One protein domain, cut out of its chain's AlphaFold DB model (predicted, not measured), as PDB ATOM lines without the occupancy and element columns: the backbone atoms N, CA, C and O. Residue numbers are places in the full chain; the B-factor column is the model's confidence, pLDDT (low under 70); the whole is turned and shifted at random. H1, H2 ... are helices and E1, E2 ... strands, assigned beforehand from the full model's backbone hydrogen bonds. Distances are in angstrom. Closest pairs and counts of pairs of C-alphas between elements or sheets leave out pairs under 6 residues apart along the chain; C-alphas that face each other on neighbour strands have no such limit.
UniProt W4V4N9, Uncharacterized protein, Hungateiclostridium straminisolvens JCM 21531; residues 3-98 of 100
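What this domain is: This is residues 3 to 98 of the 100 residues of an uncharacterized protein of Hungateiclostridium straminisolvens JCM 21531 (UniProt W4V4N9). With little regular structure, the model is a head at one end, where helix H1 packs on the hairpin of E1 and E2, and a lobe of loops, residues 35 to 67, at the other. The 96 printed residues hold E1, E2 and H1 in that order; the sheet, E1 - E2, is antiparallel, and the class is mixed, with 25 residues in named elements. It is compact, radius of gyration of the C-alphas 14.4 A, yet elongated, 42 by 28 by 27 A.

Where its parts are: Find C-alpha 13 at (28.113, -22.590, -19.425); E1 runs 18.8 A to residue 19. E2, residues 22 to 28, spans 17.8 A. H1, residues 87 to 97, runs 15.1 A to C-alpha 97 at (24.812, -14.924, -10.104).

How they stand to each other: In the hairpin E1 and E2, at 149 degrees, look for N 17 and O 24, 2.9 A, within hydrogen-bond range. The closest C-alphas of E2 and H1 are Ala 26 and Ile 93, 4.7 A; of E1 and H1, Pro 14 and Cys 92, 4.4 A. In H1 every O i to N i+4 pair is within range. Residues 27 to 28 of E2 pair antiparallel with 72 to 73.

The domain as a whole: The farthest C-alphas, Ser 46 and Gly 98, are 42.5 A apart. The link E2 to H1 is long, 58 residues. The printed part has no cut, and no printed residue is under 70 in pLDDT.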
ATOM      1  N   GLU A   3      21.115 -31.757 -27.220       92.81
ATOM      2  CA  GLU A   3      20.462 -30.725 -28.048       92.81
ATOM      3  C   GLU A   3      20.908 -29.307 -27.681       92.81
ATOM      4  O   GLU A   3      21.333 -28.537 -28.535       92.81
ATOM      5  N   ILE A   4      20.890 -28.982 -26.387       91.31
ATOM      6  CA  ILE A   4      21.243 -27.647 -25.904       91.31
ATOM      7  C   ILE A   4      22.744 -27.348 -26.024       91.31
ATOM      8  O   ILE A   4      23.103 -26.184 -26.174       91.31
ATOM      9  N   TRP A   5      23.629 -28.352 -25.977       94.06
ATOM     10  CA  TRP A   5      25.087 -28.166 -26.097       94.06
ATOM     11  C   TRP A   5      25.657 -28.439 -27.499       94.06
ATOM     12  O   TRP A   5      26.839 -28.176 -27.708       94.06
ATOM     13  N   GLY A   6      24.849 -28.915 -28.454       94.88
ATOM     14  CA  GLY A   6      25.327 -29.342 -29.776       94.88
ATOM     15  C   GLY A   6      26.109 -30.664 -29.746       94.88
ATOM     16  O   GLY A   6      26.984 -30.883 -30.573       94.88
ATOM     17  N   GLY A   7      25.824 -31.526 -28.766       95.12
ATOM     18  CA  GLY A   7      26.560 -32.757 -28.476       95.12
ATOM     19  C   GLY A   7      27.094 -32.796 -27.043       95.12
ATOM     20  O   GLY A   7      26.732 -31.968 -26.204       95.12
ATOM     21  N   PHE A   8      27.939 -33.785 -26.747       95.31
ATOM     22  CA  PHE A   8      28.730 -33.777 -25.517       95.31
ATOM     23  C   PHE A   8      29.909 -32.831 -25.671       95.31
ATOM     24  O   PHE A   8      30.542 -32.776 -26.723       95.31
ATOM     25  N   SER A   9      30.158 -32.033 -24.639       95.38
ATOM     26  CA  SER A   9      31.096 -30.930 -24.759       95.38
ATOM     27  C   SER A   9      31.603 -30.463 -23.404       95.38
ATOM     28  O   SER A   9      30.848 -30.308 -22.439       95.38
ATOM     29  N   TRP A  10      32.900 -30.176 -23.378       95.81
ATOM     30  CA  TRP A  10      33.603 -29.560 -22.260       95.81
ATOM     31  C   TRP A  10      33.365 -28.048 -22.156       95.81
ATOM     32  O   TRP A  10      33.917 -27.405 -21.265       95.81
ATOM     33  N   VAL A  11      32.568 -27.439 -23.040       96.25
ATOM     34  CA  VAL A  11      32.245 -26.011 -22.942       96.25
ATOM     35  C   VAL A  11      31.485 -25.754 -21.640       96.25
ATOM     36  O   VAL A  11      30.390 -26.284 -21.426       96.25
ATOM     37  N   ARG A  12      32.078 -24.921 -20.778       97.06
ATOM     38  CA  ARG A  12      31.451 -24.441 -19.546       97.06
ATOM     39  C   ARG A  12      30.354 -23.456 -19.916       97.06
ATOM     40  O   ARG A  12      30.582 -22.561 -20.727       97.06
ATOM     41  N   ARG A  13      29.175 -23.598 -19.313       97.62
ATOM     42  CA  ARG A  13      28.113 -22.590 -19.425       97.62
ATOM     43  C   ARG A  13      27.605 -22.166 -18.048       97.62
ATOM     44  O   ARG A  13      27.633 -22.985 -17.120       97.62
ATOM     45  N   PRO A  14      27.143 -20.913 -17.899       98.12
ATOM     46  CA  PRO A  14      26.350 -20.495 -16.750       98.12
ATOM     47  C   PRO A  14      25.039 -21.275 -16.711       98.12
ATOM     48  O   PRO A  14      24.379 -21.429 -17.740       98.12
ATOM     49  N   VAL A  15      24.644 -21.742 -15.531       97.81
ATOM     50  CA  VAL A  15      23.344 -22.390 -15.324       97.81
ATOM     51  C   VAL A  15      22.715 -21.910 -14.020       97.81
ATOM     52  O   VAL A  15      23.407 -21.504 -13.089       97.81
ATOM     53  N   ILE A  16      21.386 -21.964 -13.944       97.94
ATOM     54  CA  ILE A  16      20.635 -21.698 -12.715       97.94
ATOM     55  C   ILE A  16      19.944 -22.991 -12.305       97.94
ATOM     56  O   ILE A  16      19.084 -23.491 -13.032       97.94
ATOM     57  N   ILE A  17      20.274 -23.499 -11.121       97.56
ATOM     58  CA  ILE A  17      19.570 -24.638 -10.531       97.56
ATOM     59  C   ILE A  17      18.339 -24.117  -9.797       97.56
ATOM     60  O   ILE A  17      18.445 -23.247  -8.930       97.56
ATOM     61  N   LYS A  18      17.164 -24.644 -10.150       97.75
ATOM     62  CA  LYS A  18      15.901 -24.362  -9.461       97.75
ATOM     63  C   LYS A  18      15.550 -25.551  -8.576       97.75
ATOM     64  O   LYS A  18      15.305 -26.634  -9.093       97.75
ATOM     65  N   TYR A  19      15.513 -25.348  -7.264       96.62
ATOM     66  CA  TYR A  19      15.174 -26.398  -6.305       96.62
ATOM     67  C   TYR A  19      14.414 -25.807  -5.118       96.62
ATOM     68  O   TYR A  19      14.882 -24.845  -4.513       96.62
ATOM     69  N   ASN A  20      13.239 -26.357  -4.799       97.06
ATOM     70  CA  ASN A  20      12.384 -25.921  -3.685       97.06
ATOM     71  C   ASN A  20      12.202 -24.391  -3.607       97.06
ATOM     72  O   ASN A  20      12.434 -23.771  -2.573       97.06
ATOM     73  N   GLY A  21      11.868 -23.759  -4.739       97.56
ATOM     74  CA  GLY A  21      11.680 -22.305  -4.837       97.56
ATOM     75  C   GLY A  21      12.969 -21.469  -4.830       97.56
ATOM     76  O   GLY A  21      12.919 -20.273  -5.106       97.56
ATOM     77  N   ARG A  22      14.138 -22.074  -4.584       97.38
ATOM     78  CA  ARG A  22      15.441 -21.398  -4.626       97.38
ATOM     79  C   ARG A  22      16.025 -21.428  -6.034       97.38
ATOM     80  O   ARG A  22      15.864 -22.406  -6.764       97.38
ATOM     81  N   LYS A  23      16.749 -20.366  -6.382       97.88
ATOM     82  CA  LYS A  23      17.625 -20.293  -7.557       97.88
ATOM     83  C   LYS A  23      19.068 -20.273  -7.069       97.88
ATOM     84  O   LYS A  23      19.409 -19.440  -6.235       97.88
ATOM     85  N   ILE A  24      19.889 -21.193  -7.561       98.12
ATOM     86  CA  ILE A  24      21.294 -21.326  -7.173       98.12
ATOM     87  C   ILE A  24      22.152 -21.114  -8.419       98.12
ATOM     88  O   ILE A  24      21.958 -21.794  -9.430       98.12
ATOM     89  N   ALA A  25      23.071 -20.152  -8.335       98.50
ATOM     90  CA  ALA A  25      24.063 -19.867  -9.362       98.50
ATOM     91  C   ALA A  25      25.076 -21.015  -9.451       98.50
ATOM     92  O   ALA A  25      25.616 -21.455  -8.432       98.50
ATOM     93  N   ALA A  26      25.317 -21.505 -10.662       98.62
ATOM     94  CA  ALA A  26      26.189 -22.639 -10.911       98.62
ATOM     95  C   ALA A  26      26.791 -22.575 -12.322       98.62
ATOM     96  O   ALA A  26      26.427 -21.759 -13.172       98.62
ATOM     97  N   SER A  27      27.722 -23.481 -12.586       98.44
ATOM     98  CA  SER A  27      28.237 -23.742 -13.923       98.44
ATOM     99  C   SER A  27      28.194 -25.231 -14.224       98.44
ATOM    100  O   SER A  27      28.265 -26.046 -13.315       98.44
ATOM    101  N   MET A  28      28.079 -25.594 -15.497       97.81
ATOM    102  CA  MET A  28      27.990 -26.987 -15.922       97.81
ATOM    103  C   MET A  28      28.777 -27.210 -17.216       97.81
ATOM    104  O   MET A  28      28.840 -26.316 -18.067       97.81
ATOM    105  N   THR A  29      29.352 -28.405 -17.370       96.00
ATOM    106  CA  THR A  29      29.756 -28.958 -18.675       96.00
ATOM    107  C   THR A  29      28.831 -30.112 -19.056       96.00
ATOM    108  O   THR A  29      28.188 -30.715 -18.202       96.00
ATOM    109  N   ALA A  30      28.732 -30.417 -20.350       95.62
ATOM    110  CA  ALA A  30      27.863 -31.474 -20.861       95.62
ATOM    111  C   ALA A  30      28.625 -32.753 -21.225       95.62
ATOM    112  O   ALA A  30      28.088 -33.564 -21.972       95.62
ATOM    113  N   MET A  31      29.875 -32.911 -20.785       96.69
ATOM    114  CA  MET A  31      30.689 -34.082 -21.105       96.69
ATOM    115  C   MET A  31      30.594 -35.120 -19.980       96.69
ATOM    116  O   MET A  31      31.061 -34.830 -18.879       96.69
ATOM    117  N   PRO A  32      30.038 -36.315 -20.230       96.69
ATOM    118  CA  PRO A  32      30.136 -37.442 -19.310       96.69
ATOM    119  C   PRO A  32      31.579 -37.927 -19.150       96.69
ATOM    120  O   PRO A  32      32.312 -37.990 -20.141       96.69
ATOM    121  N   HIS A  33      31.990 -38.264 -17.932       97.75
ATOM    122  CA  HIS A  33      33.332 -38.756 -17.638       97.75
ATOM    123  C   HIS A  33      33.415 -39.505 -16.295       97.75
ATOM    124  O   HIS A  33      32.455 -39.557 -15.521       97.75
ATOM    125  N   ALA A  34      34.596 -40.072 -16.024       97.56
ATOM    126  CA  ALA A  34      34.960 -40.796 -14.807       97.56
ATOM    127  C   ALA A  34      34.132 -42.063 -14.533       97.56
ATOM    128  O   ALA A  34      33.992 -42.488 -13.381       97.56
ATOM    129  N   GLY A  35      33.608 -42.695 -15.585       97.94
ATOM    130  CA  GLY A  35      32.767 -43.877 -15.461       97.94
ATOM    131  C   GLY A  35      33.044 -44.981 -16.469       97.94
ATOM    132  O   GLY A  35      33.834 -44.822 -17.392       97.94
ATOM    133  N   ASN A  36      32.401 -46.117 -16.248       98.12
ATOM    134  CA  ASN A  36      32.418 -47.286 -17.110       98.12
ATOM    135  C   ASN A  36      31.045 -47.971 -17.009       98.12
ATOM    136  O   ASN A  36      30.705 -48.551 -15.969       98.12
ATOM    137  N   ASP A  37      30.256 -47.892 -18.077       97.75
ATOM    138  CA  ASP A  37      28.897 -48.434 -18.151       97.75
ATOM    139  C   ASP A  37      28.901 -49.973 -18.136       97.75
ATOM    140  O   ASP A  37      27.966 -50.611 -17.663       97.75
ATOM    141  N   SER A  38      30.010 -50.599 -18.544       97.12
ATOM    142  CA  SER A  38      30.167 -52.062 -18.544       97.12
ATOM    143  C   SER A  38      30.526 -52.653 -17.174       97.12
ATOM    144  O   SER A  38      30.618 -53.873 -17.036       97.12
ATOM    145  N   ALA A  39      30.744 -51.820 -16.152       97.31
ATOM    146  CA  ALA A  39      31.089 -52.253 -14.800       97.31
ATOM    147  C   ALA A  39      30.082 -51.726 -13.760       97.31
ATOM    148  O   ALA A  39      29.522 -50.643 -13.948       97.31
ATOM    149  N   PRO A  40      29.870 -52.426 -12.627       97.94
ATOM    150  CA  PRO A  40      29.055 -51.910 -11.527       97.94
ATOM    151  C   PRO A  40      29.555 -50.550 -11.011       97.94
ATOM    152  O   PRO A  40      30.753 -50.270 -11.030       97.94
ATOM    153  N   GLY A  41      28.650 -49.689 -10.545       98.00
ATOM    154  CA  GLY A  41      29.029 -48.423  -9.909       98.00
ATOM    155  C   GLY A  41      29.706 -48.644  -8.557       98.00
ATOM    156  O   GLY A  41      29.379 -49.585  -7.837       98.00
ATOM    157  N   GLY A  42      30.666 -47.787  -8.211       97.62
ATOM    158  CA  GLY A  42      31.377 -47.822  -6.930       97.62
ATOM    159  C   GLY A  42      32.492 -48.868  -6.817       97.62
ATOM    160  O   GLY A  42      33.233 -48.845  -5.836       97.62
ATOM    161  N   VAL A  43      32.668 -49.750  -7.805       97.94
ATOM    162  CA  VAL A  43      33.786 -50.709  -7.828       97.94
ATOM    163  C   VAL A  43      35.009 -50.106  -8.508       97.94
ATOM    164  O   VAL A  43      34.896 -49.179  -9.310       97.94
ATOM    165  N   TRP A  44      36.189 -50.638  -8.211       98.25
ATOM    166  CA  TRP A  44      37.397 -50.281  -8.947       98.25
ATOM    167  C   TRP A  44      37.366 -50.884 -10.358       98.25
ATOM    168  O   TRP A  44      37.054 -52.064 -10.523       98.25
ATOM    169  N   THR A  45      37.715 -50.095 -11.371       97.94
ATOM    170  CA  THR A  45      37.847 -50.531 -12.767       97.94
ATOM    171  C   THR A  45      39.218 -50.152 -13.316       97.94
ATOM    172  O   THR A  45      39.818 -49.158 -12.906       97.94
ATOM    173  N   SER A  46      39.714 -50.925 -14.283       97.62
ATOM    174  CA  SER A  46      40.997 -50.657 -14.953       97.62
ATOM    175  C   SER A  46      40.952 -49.460 -15.908       97.62
ATOM    176  O   SER A  46      41.997 -48.950 -16.305       97.62
ATOM    177  N   TRP A  47      39.755 -49.001 -16.275       97.81
ATOM    178  CA  TRP A  47      39.534 -47.875 -17.174       97.81
ATOM    179  C   TRP A  47      38.219 -47.162 -16.853       97.81
ATOM    180  O   TRP A  47      37.240 -47.802 -16.440       97.81
ATOM    181  N   ARG A  48      38.218 -45.841 -17.067       98.12
ATOM    182  CA  ARG A  48      37.076 -44.932 -16.956       98.12
ATOM    183  C   ARG A  48      37.144 -43.872 -18.059       98.12
ATOM    184  O   ARG A  48      38.232 -43.434 -18.439       98.12
ATOM    185  N   SER A  49      35.980 -43.442 -18.527       97.50
ATOM    186  CA  SER A  49      35.780 -42.443 -19.575       97.50
ATOM    187  C   SER A  49      36.376 -41.070 -19.238       97.50
ATOM    188  O   SER A  49      36.523 -40.695 -18.072       97.50
ATOM    189  N   GLY A  50      36.698 -40.289 -20.275       94.81
ATOM    190  CA  GLY A  50      37.227 -38.928 -20.129       94.81
ATOM    191  C   GLY A  50      38.666 -38.865 -19.605       94.81
ATOM    192  O   GLY A  50      38.985 -37.953 -18.851       94.81
ATOM    193  N   ASP A  51      39.500 -39.845 -19.970       94.75
ATOM    194  CA  ASP A  51      40.925 -39.945 -19.610       94.75
ATOM    195  C   ASP A  51      41.213 -40.065 -18.099       94.75
ATOM    196  O   ASP A  51      42.310 -39.772 -17.629       94.75
ATOM    197  N   TYR A  52      40.244 -40.569 -17.326       96.12
ATOM    198  CA  TYR A  52      40.379 -40.783 -15.876       96.12
ATOM    199  C   TYR A  52      41.208 -42.015 -15.490       96.12
ATOM    200  O   TYR A  52      41.492 -42.217 -14.304       96.12
ATOM    201  N   GLY A  53      41.554 -42.863 -16.463       96.25
ATOM    202  CA  GLY A  53      42.287 -44.106 -16.231       96.25
ATOM    203  C   GLY A  53      41.597 -45.026 -15.218       96.25
ATOM    204  O   GLY A  53      40.377 -44.986 -15.025       96.25
ATOM    205  N   ALA A  54      42.391 -45.869 -14.566       97.31
ATOM    206  CA  ALA A  54      41.897 -46.789 -13.553       97.31
ATOM    207  C   ALA A  54      41.435 -46.059 -12.279       97.31
ATOM    208  O   ALA A  54      41.982 -45.022 -11.901       97.31
ATOM    209  N   GLY A  55      40.436 -46.607 -11.591       96.88
ATOM    210  CA  GLY A  55      39.936 -46.062 -10.330       96.88
ATOM    211  C   GLY A  55      38.496 -46.463 -10.037       96.88
ATOM    212  O   GLY A  55      37.931 -47.325 -10.703       96.88
ATOM    213  N   THR A  56      37.891 -45.833  -9.031       97.62
ATOM    214  CA  THR A  56      36.488 -46.074  -8.671       97.62
ATOM    215  C   THR A  56      35.554 -45.642  -9.796       97.62
ATOM    216  O   THR A  56      35.640 -44.514 -10.287       97.62
ATOM    217  N   ASN A  57      34.647 -46.529 -10.195       98.06
ATOM    218  CA  ASN A  57      33.640 -46.263 -11.206       98.06
ATOM    219  C   ASN A  57      32.561 -45.320 -10.661       98.06
ATOM    220  O   ASN A  57      31.790 -45.705  -9.781       98.06
ATOM    221  N   HIS A  58      32.475 -44.102 -11.199       97.00
ATOM    222  CA  HIS A  58      31.430 -43.144 -10.824       97.00
ATOM    223  C   HIS A  58      30.186 -43.228 -11.709       97.00
ATOM    224  O   HIS A  58      29.291 -42.391 -11.606       97.00
ATOM    225  N   ASP A  59      30.114 -44.233 -12.574       97.94
ATOM    226  CA  ASP A  59      28.906 -44.560 -13.304       97.94
ATOM    227  C   ASP A  59      28.004 -45.447 -12.437       97.94
ATOM    228  O   ASP A  59      28.298 -46.624 -12.225       97.94
ATOM    229  N   TYR A  60      26.914 -44.888 -11.920       97.38
ATOM    230  CA  TYR A  60      25.929 -45.630 -11.123       97.38
ATOM    231  C   TYR A  60      24.646 -45.955 -11.895       97.38
ATOM    232  O   TYR A  60      23.866 -46.792 -11.445       97.38
ATOM    233  N   ILE A  61      24.408 -45.303 -13.036       96.56
ATOM    234  CA  ILE A  61      23.163 -45.415 -13.799       96.56
ATOM    235  C   ILE A  61      23.493 -46.048 -15.142       96.56
ATOM    236  O   ILE A  61      24.035 -45.381 -16.014       96.56
ATOM    237  N   LYS A  62      23.108 -47.314 -15.298       96.25
ATOM    238  CA  LYS A  62      23.531 -48.140 -16.427       96.25
ATOM    239  C   LYS A  62      22.633 -48.040 -17.647       96.25
ATOM    240  O   LYS A  62      21.424 -47.850 -17.511       96.25
ATOM    241  N   GLY A  63      23.222 -48.211 -18.830       96.25
ATOM    242  CA  GLY A  63      22.498 -48.303 -20.098       96.25
ATOM    243  C   GLY A  63      21.795 -47.006 -20.509       96.25
ATOM    244  O   GLY A  63      20.836 -47.034 -21.278       96.25
ATOM    245  N   ASN A  64      22.250 -45.856 -20.000       94.38
ATOM    246  CA  ASN A  64      21.711 -44.533 -20.343       94.38
ATOM    247  C   ASN A  64      22.440 -43.880 -21.542       94.38
ATOM    248  O   ASN A  64      22.144 -42.740 -21.911       94.38
ATOM    249  N   GLY A  65      23.386 -44.602 -22.156       93.81
ATOM    250  CA  GLY A  65      24.147 -44.159 -23.322       93.81
ATOM    251  C   GLY A  65      25.293 -43.192 -23.008       93.81
ATOM    252  O   GLY A  65      25.716 -42.462 -23.913       93.81
ATOM    253  N   ILE A  66      25.764 -43.151 -21.756       95.50
ATOM    254  CA  ILE A  66      26.976 -42.446 -21.324       95.50
ATOM    255  C   ILE A  66      27.787 -43.302 -20.356       95.50
ATOM    256  O   ILE A  66      27.220 -44.101 -19.628       95.50
ATOM    257  N   ASP A  67      29.097 -43.065 -20.310       97.50
ATOM    258  CA  ASP A  67      29.974 -43.603 -19.274       97.50
ATOM    259  C   ASP A  67      30.236 -42.517 -18.218       97.50
ATOM    260  O   ASP A  67      30.970 -41.555 -18.477       97.50
ATOM    261  N   GLY A  68      29.668 -42.667 -17.023       96.12
ATOM    262  CA  GLY A  68      29.950 -41.818 -15.860       96.12
ATOM    263  C   GLY A  68      28.944 -40.704 -15.603       96.12
ATOM    264  O   GLY A  68      27.735 -40.926 -15.585       96.12
ATOM    265  N   HIS A  69      29.447 -39.504 -15.312       95.88
ATOM    266  CA  HIS A  69      28.632 -38.348 -14.938       95.88
ATOM    267  C   HIS A  69      29.174 -37.055 -15.547       95.88
ATOM    268  O   HIS A  69      30.278 -37.014 -16.080       95.88
ATOM    269  N   PHE A  70      28.380 -35.992 -15.477       95.12
ATOM    270  CA  PHE A  70      28.817 -34.634 -15.784       95.12
ATOM    271  C   PHE A  70      28.767 -33.789 -14.510       95.12
ATOM    272  O   PHE A  70      27.968 -34.058 -13.611       95.12
ATOM    273  N   ASP A  71      29.583 -32.741 -14.463       95.38
ATOM    274  CA  ASP A  71      29.736 -31.927 -13.262       95.38
ATOM    275  C   ASP A  71      28.860 -30.675 -13.286       95.38
ATOM    276  O   ASP A  71      28.769 -29.954 -14.290       95.38
ATOM    277  N   ILE A  72      28.289 -30.369 -12.120       97.62
ATOM    278  CA  ILE A  72      27.764 -29.049 -11.778       97.62
ATOM    279  C   ILE A  72      28.702 -28.444 -10.736       97.62
ATOM    280  O   ILE A  72      28.882 -28.981  -9.646       97.62
ATOM    281  N   HIS A  73      29.272 -27.295 -11.067       98.44
ATOM    282  CA  HIS A  73      30.177 -26.545 -10.213       98.44
ATOM    283  C   HIS A  73      29.453 -25.407  -9.498       98.44
ATOM    284  O   HIS A  73      28.713 -24.630 -10.109       98.44
ATOM    285  N   PHE A  74      29.750 -25.269  -8.207       98.25
ATOM    286  CA  PHE A  74      29.333 -24.151  -7.361       98.25
ATOM    287  C   PHE A  74      30.516 -23.241  -7.020       98.25
ATOM    288  O   PHE A  74      31.678 -23.547  -7.327       98.25
ATOM    289  N   TYR A  75      30.213 -22.103  -6.391       97.44
ATOM    290  CA  TYR A  75      31.223 -21.144  -5.952       97.44
ATOM    291  C   TYR A  75      32.304 -21.833  -5.110       97.44
ATOM    292  O   TYR A  75      31.988 -22.599  -4.201       97.44
ATOM    293  N   ASN A  76      33.570 -21.591  -5.457       97.38
ATOM    294  CA  ASN A  76      34.766 -22.195  -4.853       97.38
ATOM    295  C   ASN A  76      34.870 -23.731  -4.911       97.38
ATOM    296  O   ASN A  76      35.771 -24.295  -4.294       97.38
ATOM    297  N   SER A  77      34.012 -24.423  -5.665       97.88
ATOM    298  CA  SER A  77      34.203 -25.857  -5.910       97.88
ATOM    299  C   SER A  77      35.483 -26.137  -6.701       97.88
ATOM    300  O   SER A  77      35.939 -25.326  -7.516       97.88
ATOM    301  N   THR A  78      36.037 -27.323  -6.476       97.88
ATOM    302  CA  THR A  78      37.199 -27.861  -7.182       97.88
ATOM    303  C   THR A  78      36.772 -28.957  -8.151       97.88
ATOM    304  O   THR A  78      35.722 -29.575  -7.981       97.88
ATOM    305  N   ARG A  79      37.584 -29.220  -9.173       95.44
ATOM    306  CA  ARG A  79      37.406 -30.384 -10.045       95.44
ATOM    307  C   ARG A  79      37.767 -31.665  -9.302       95.44
ATOM    308  O   ARG A  79      38.673 -31.666  -8.472       95.44
ATOM    309  N   HIS A  80      37.097 -32.763  -9.635       93.38
ATOM    310  CA  HIS A  80      37.407 -34.079  -9.069       93.38
ATOM    311  C   HIS A  80      38.590 -34.777  -9.748       93.38
ATOM    312  O   HIS A  80      39.167 -35.677  -9.147       93.38
ATOM    313  N   ASN A  81      39.010 -34.338 -10.942       91.69
ATOM    314  CA  ASN A  81      40.194 -34.901 -11.601       91.69
ATOM    315  C   ASN A  81      41.511 -34.565 -10.882       91.69
ATOM    316  O   ASN A  81      42.421 -35.387 -10.874       91.69
ATOM    317  N   ASP A  82      41.635 -33.359 -10.322       94.19
ATOM    318  CA  ASP A  82      42.902 -32.848  -9.789       94.19
ATOM    319  C   ASP A  82      42.772 -32.005  -8.513       94.19
ATOM    320  O   ASP A  82      43.777 -31.510  -8.001       94.19
ATOM    321  N   GLY A  83      41.555 -31.811  -7.996       96.38
ATOM    322  CA  GLY A  83      41.313 -31.018  -6.792       96.38
ATOM    323  C   GLY A  83      41.558 -29.516  -6.966       96.38
ATOM    324  O   GLY A  83      41.595 -28.793  -5.972       96.38
ATOM    325  N   LYS A  84      41.720 -29.008  -8.196       98.00
ATOM    326  CA  LYS A  84      41.979 -27.582  -8.448       98.00
ATOM    327  C   LYS A  84      40.703 -26.821  -8.783       98.00
ATOM    328  O   LYS A  84      39.744 -27.361  -9.333       98.00
ATOM    329  N   VAL A  85      40.711 -25.525  -8.483       97.88
ATOM    330  CA  VAL A  85      39.660 -24.596  -8.918       97.88
ATOM    331  C   VAL A  85      39.747 -24.395 -10.433       97.88
ATOM    332  O   VAL A  85      40.828 -24.185 -10.985       97.88
ATOM    333  N   ASP A  86      38.600 -24.424 -11.111       97.88
ATOM    334  CA  ASP A  86      38.488 -24.099 -12.534       97.88
ATOM    335  C   ASP A  86      37.985 -22.661 -12.708       97.88
ATOM    336  O   ASP A  86      36.826 -22.348 -12.422       97.88
ATOM    337  N   THR A  87      38.859 -21.769 -13.176       98.12
ATOM    338  CA  THR A  87      38.557 -20.338 -13.330       98.12
ATOM    339  C   THR A  87      37.411 -20.075 -14.306       98.12
ATOM    340  O   THR A  87      36.642 -19.140 -14.090       98.12
ATOM    341  N   ASN A  88      37.237 -20.916 -15.330       98.19
ATOM    342  CA  ASN A  88      36.167 -20.764 -16.317       98.19
ATOM    343  C   ASN A  88      34.811 -21.162 -15.723       98.19
ATOM    344  O   ASN A  88      33.807 -20.491 -15.969       98.19
ATOM    345  N   HIS A  89      34.777 -22.210 -14.892       98.31
ATOM    346  CA  HIS A  89      33.587 -22.526 -14.099       98.31
ATOM    347  C   HIS A  89      33.254 -21.393 -13.126       98.31
ATOM    348  O   HIS A  89      32.101 -20.966 -13.070       98.31
ATOM    349  N   GLN A  90      34.248 -20.855 -12.412       98.44
ATOM    350  CA  GLN A  90      34.028 -19.740 -11.485       98.44
ATOM    351  C   GLN A  90      33.529 -18.472 -12.200       98.44
ATOM    352  O   GLN A  90      32.650 -17.788 -11.678       98.44
ATOM    353  N   GLN A  91      34.004 -18.179 -13.415       98.50
ATOM    354  CA  GLN A  91      33.458 -17.096 -14.239       98.50
ATOM    355  C   GLN A  91      31.997 -17.370 -14.628       98.50
ATOM    356  O   GLN A  91      31.133 -16.525 -14.412       98.50
ATOM    357  N   CYS A  92      31.687 -18.580 -15.108       98.62
ATOM    358  CA  CYS A  92      30.315 -18.985 -15.429       98.62
ATOM    359  C   CYS A  92      29.351 -18.819 -14.238       98.62
ATOM    360  O   CYS A  92      28.225 -18.344 -14.401       98.62
ATOM    361  N   ILE A  93      29.816 -19.157 -13.032       98.69
ATOM    362  CA  ILE A  93      29.065 -18.978 -11.787       98.69
ATOM    363  C   ILE A  93      28.773 -17.493 -11.541       98.69
ATOM    364  O   ILE A  93      27.619 -17.153 -11.278       98.69
ATOM    365  N   LYS A  94      29.758 -16.598 -11.703       98.44
ATOM    366  CA  LYS A  94      29.543 -15.145 -11.572       98.44
ATOM    367  C   LYS A  94      28.493 -14.621 -12.560       98.44
ATOM    368  O   LYS A  94      27.657 -13.820 -12.149       98.44
ATOM    369  N   ILE A  95      28.469 -15.117 -13.808       98.50
ATOM    370  CA  ILE A  95      27.427 -14.731 -14.794       98.50
ATOM    371  C   ILE A  95      26.055 -15.139 -14.277       98.50
ATOM    372  O   ILE A  95      25.138 -14.328 -14.226       98.50
ATOM    373  N   SER A  96      25.916 -16.402 -13.863       98.19
ATOM    374  CA  SER A  96      24.635 -16.929 -13.382       98.19
ATOM    375  C   SER A  96      24.160 -16.259 -12.088       98.19
ATOM    376  O   SER A  96      22.959 -16.228 -11.825       98.19
ATOM    377  N   ALA A  97      25.089 -15.707 -11.302       98.06
ATOM    378  CA  ALA A  97      24.812 -14.924 -10.104       98.06
ATOM    379  C   ALA A  97      24.485 -13.447 -10.397       98.06
ATOM    380  O   ALA A  97      24.021 -12.756  -9.494       98.06
ATOM    381  N   GLY A  98      24.704 -12.961 -11.626       97.44
ATOM    382  CA  GLY A  98      24.461 -11.565 -12.003       97.44
ATOM    383  C   GLY A  98      25.471 -10.575 -11.416       97.44
ATOM    384  O   GLY A  98      25.102  -9.448 -11.106       97.44
TER     385      GLY A  98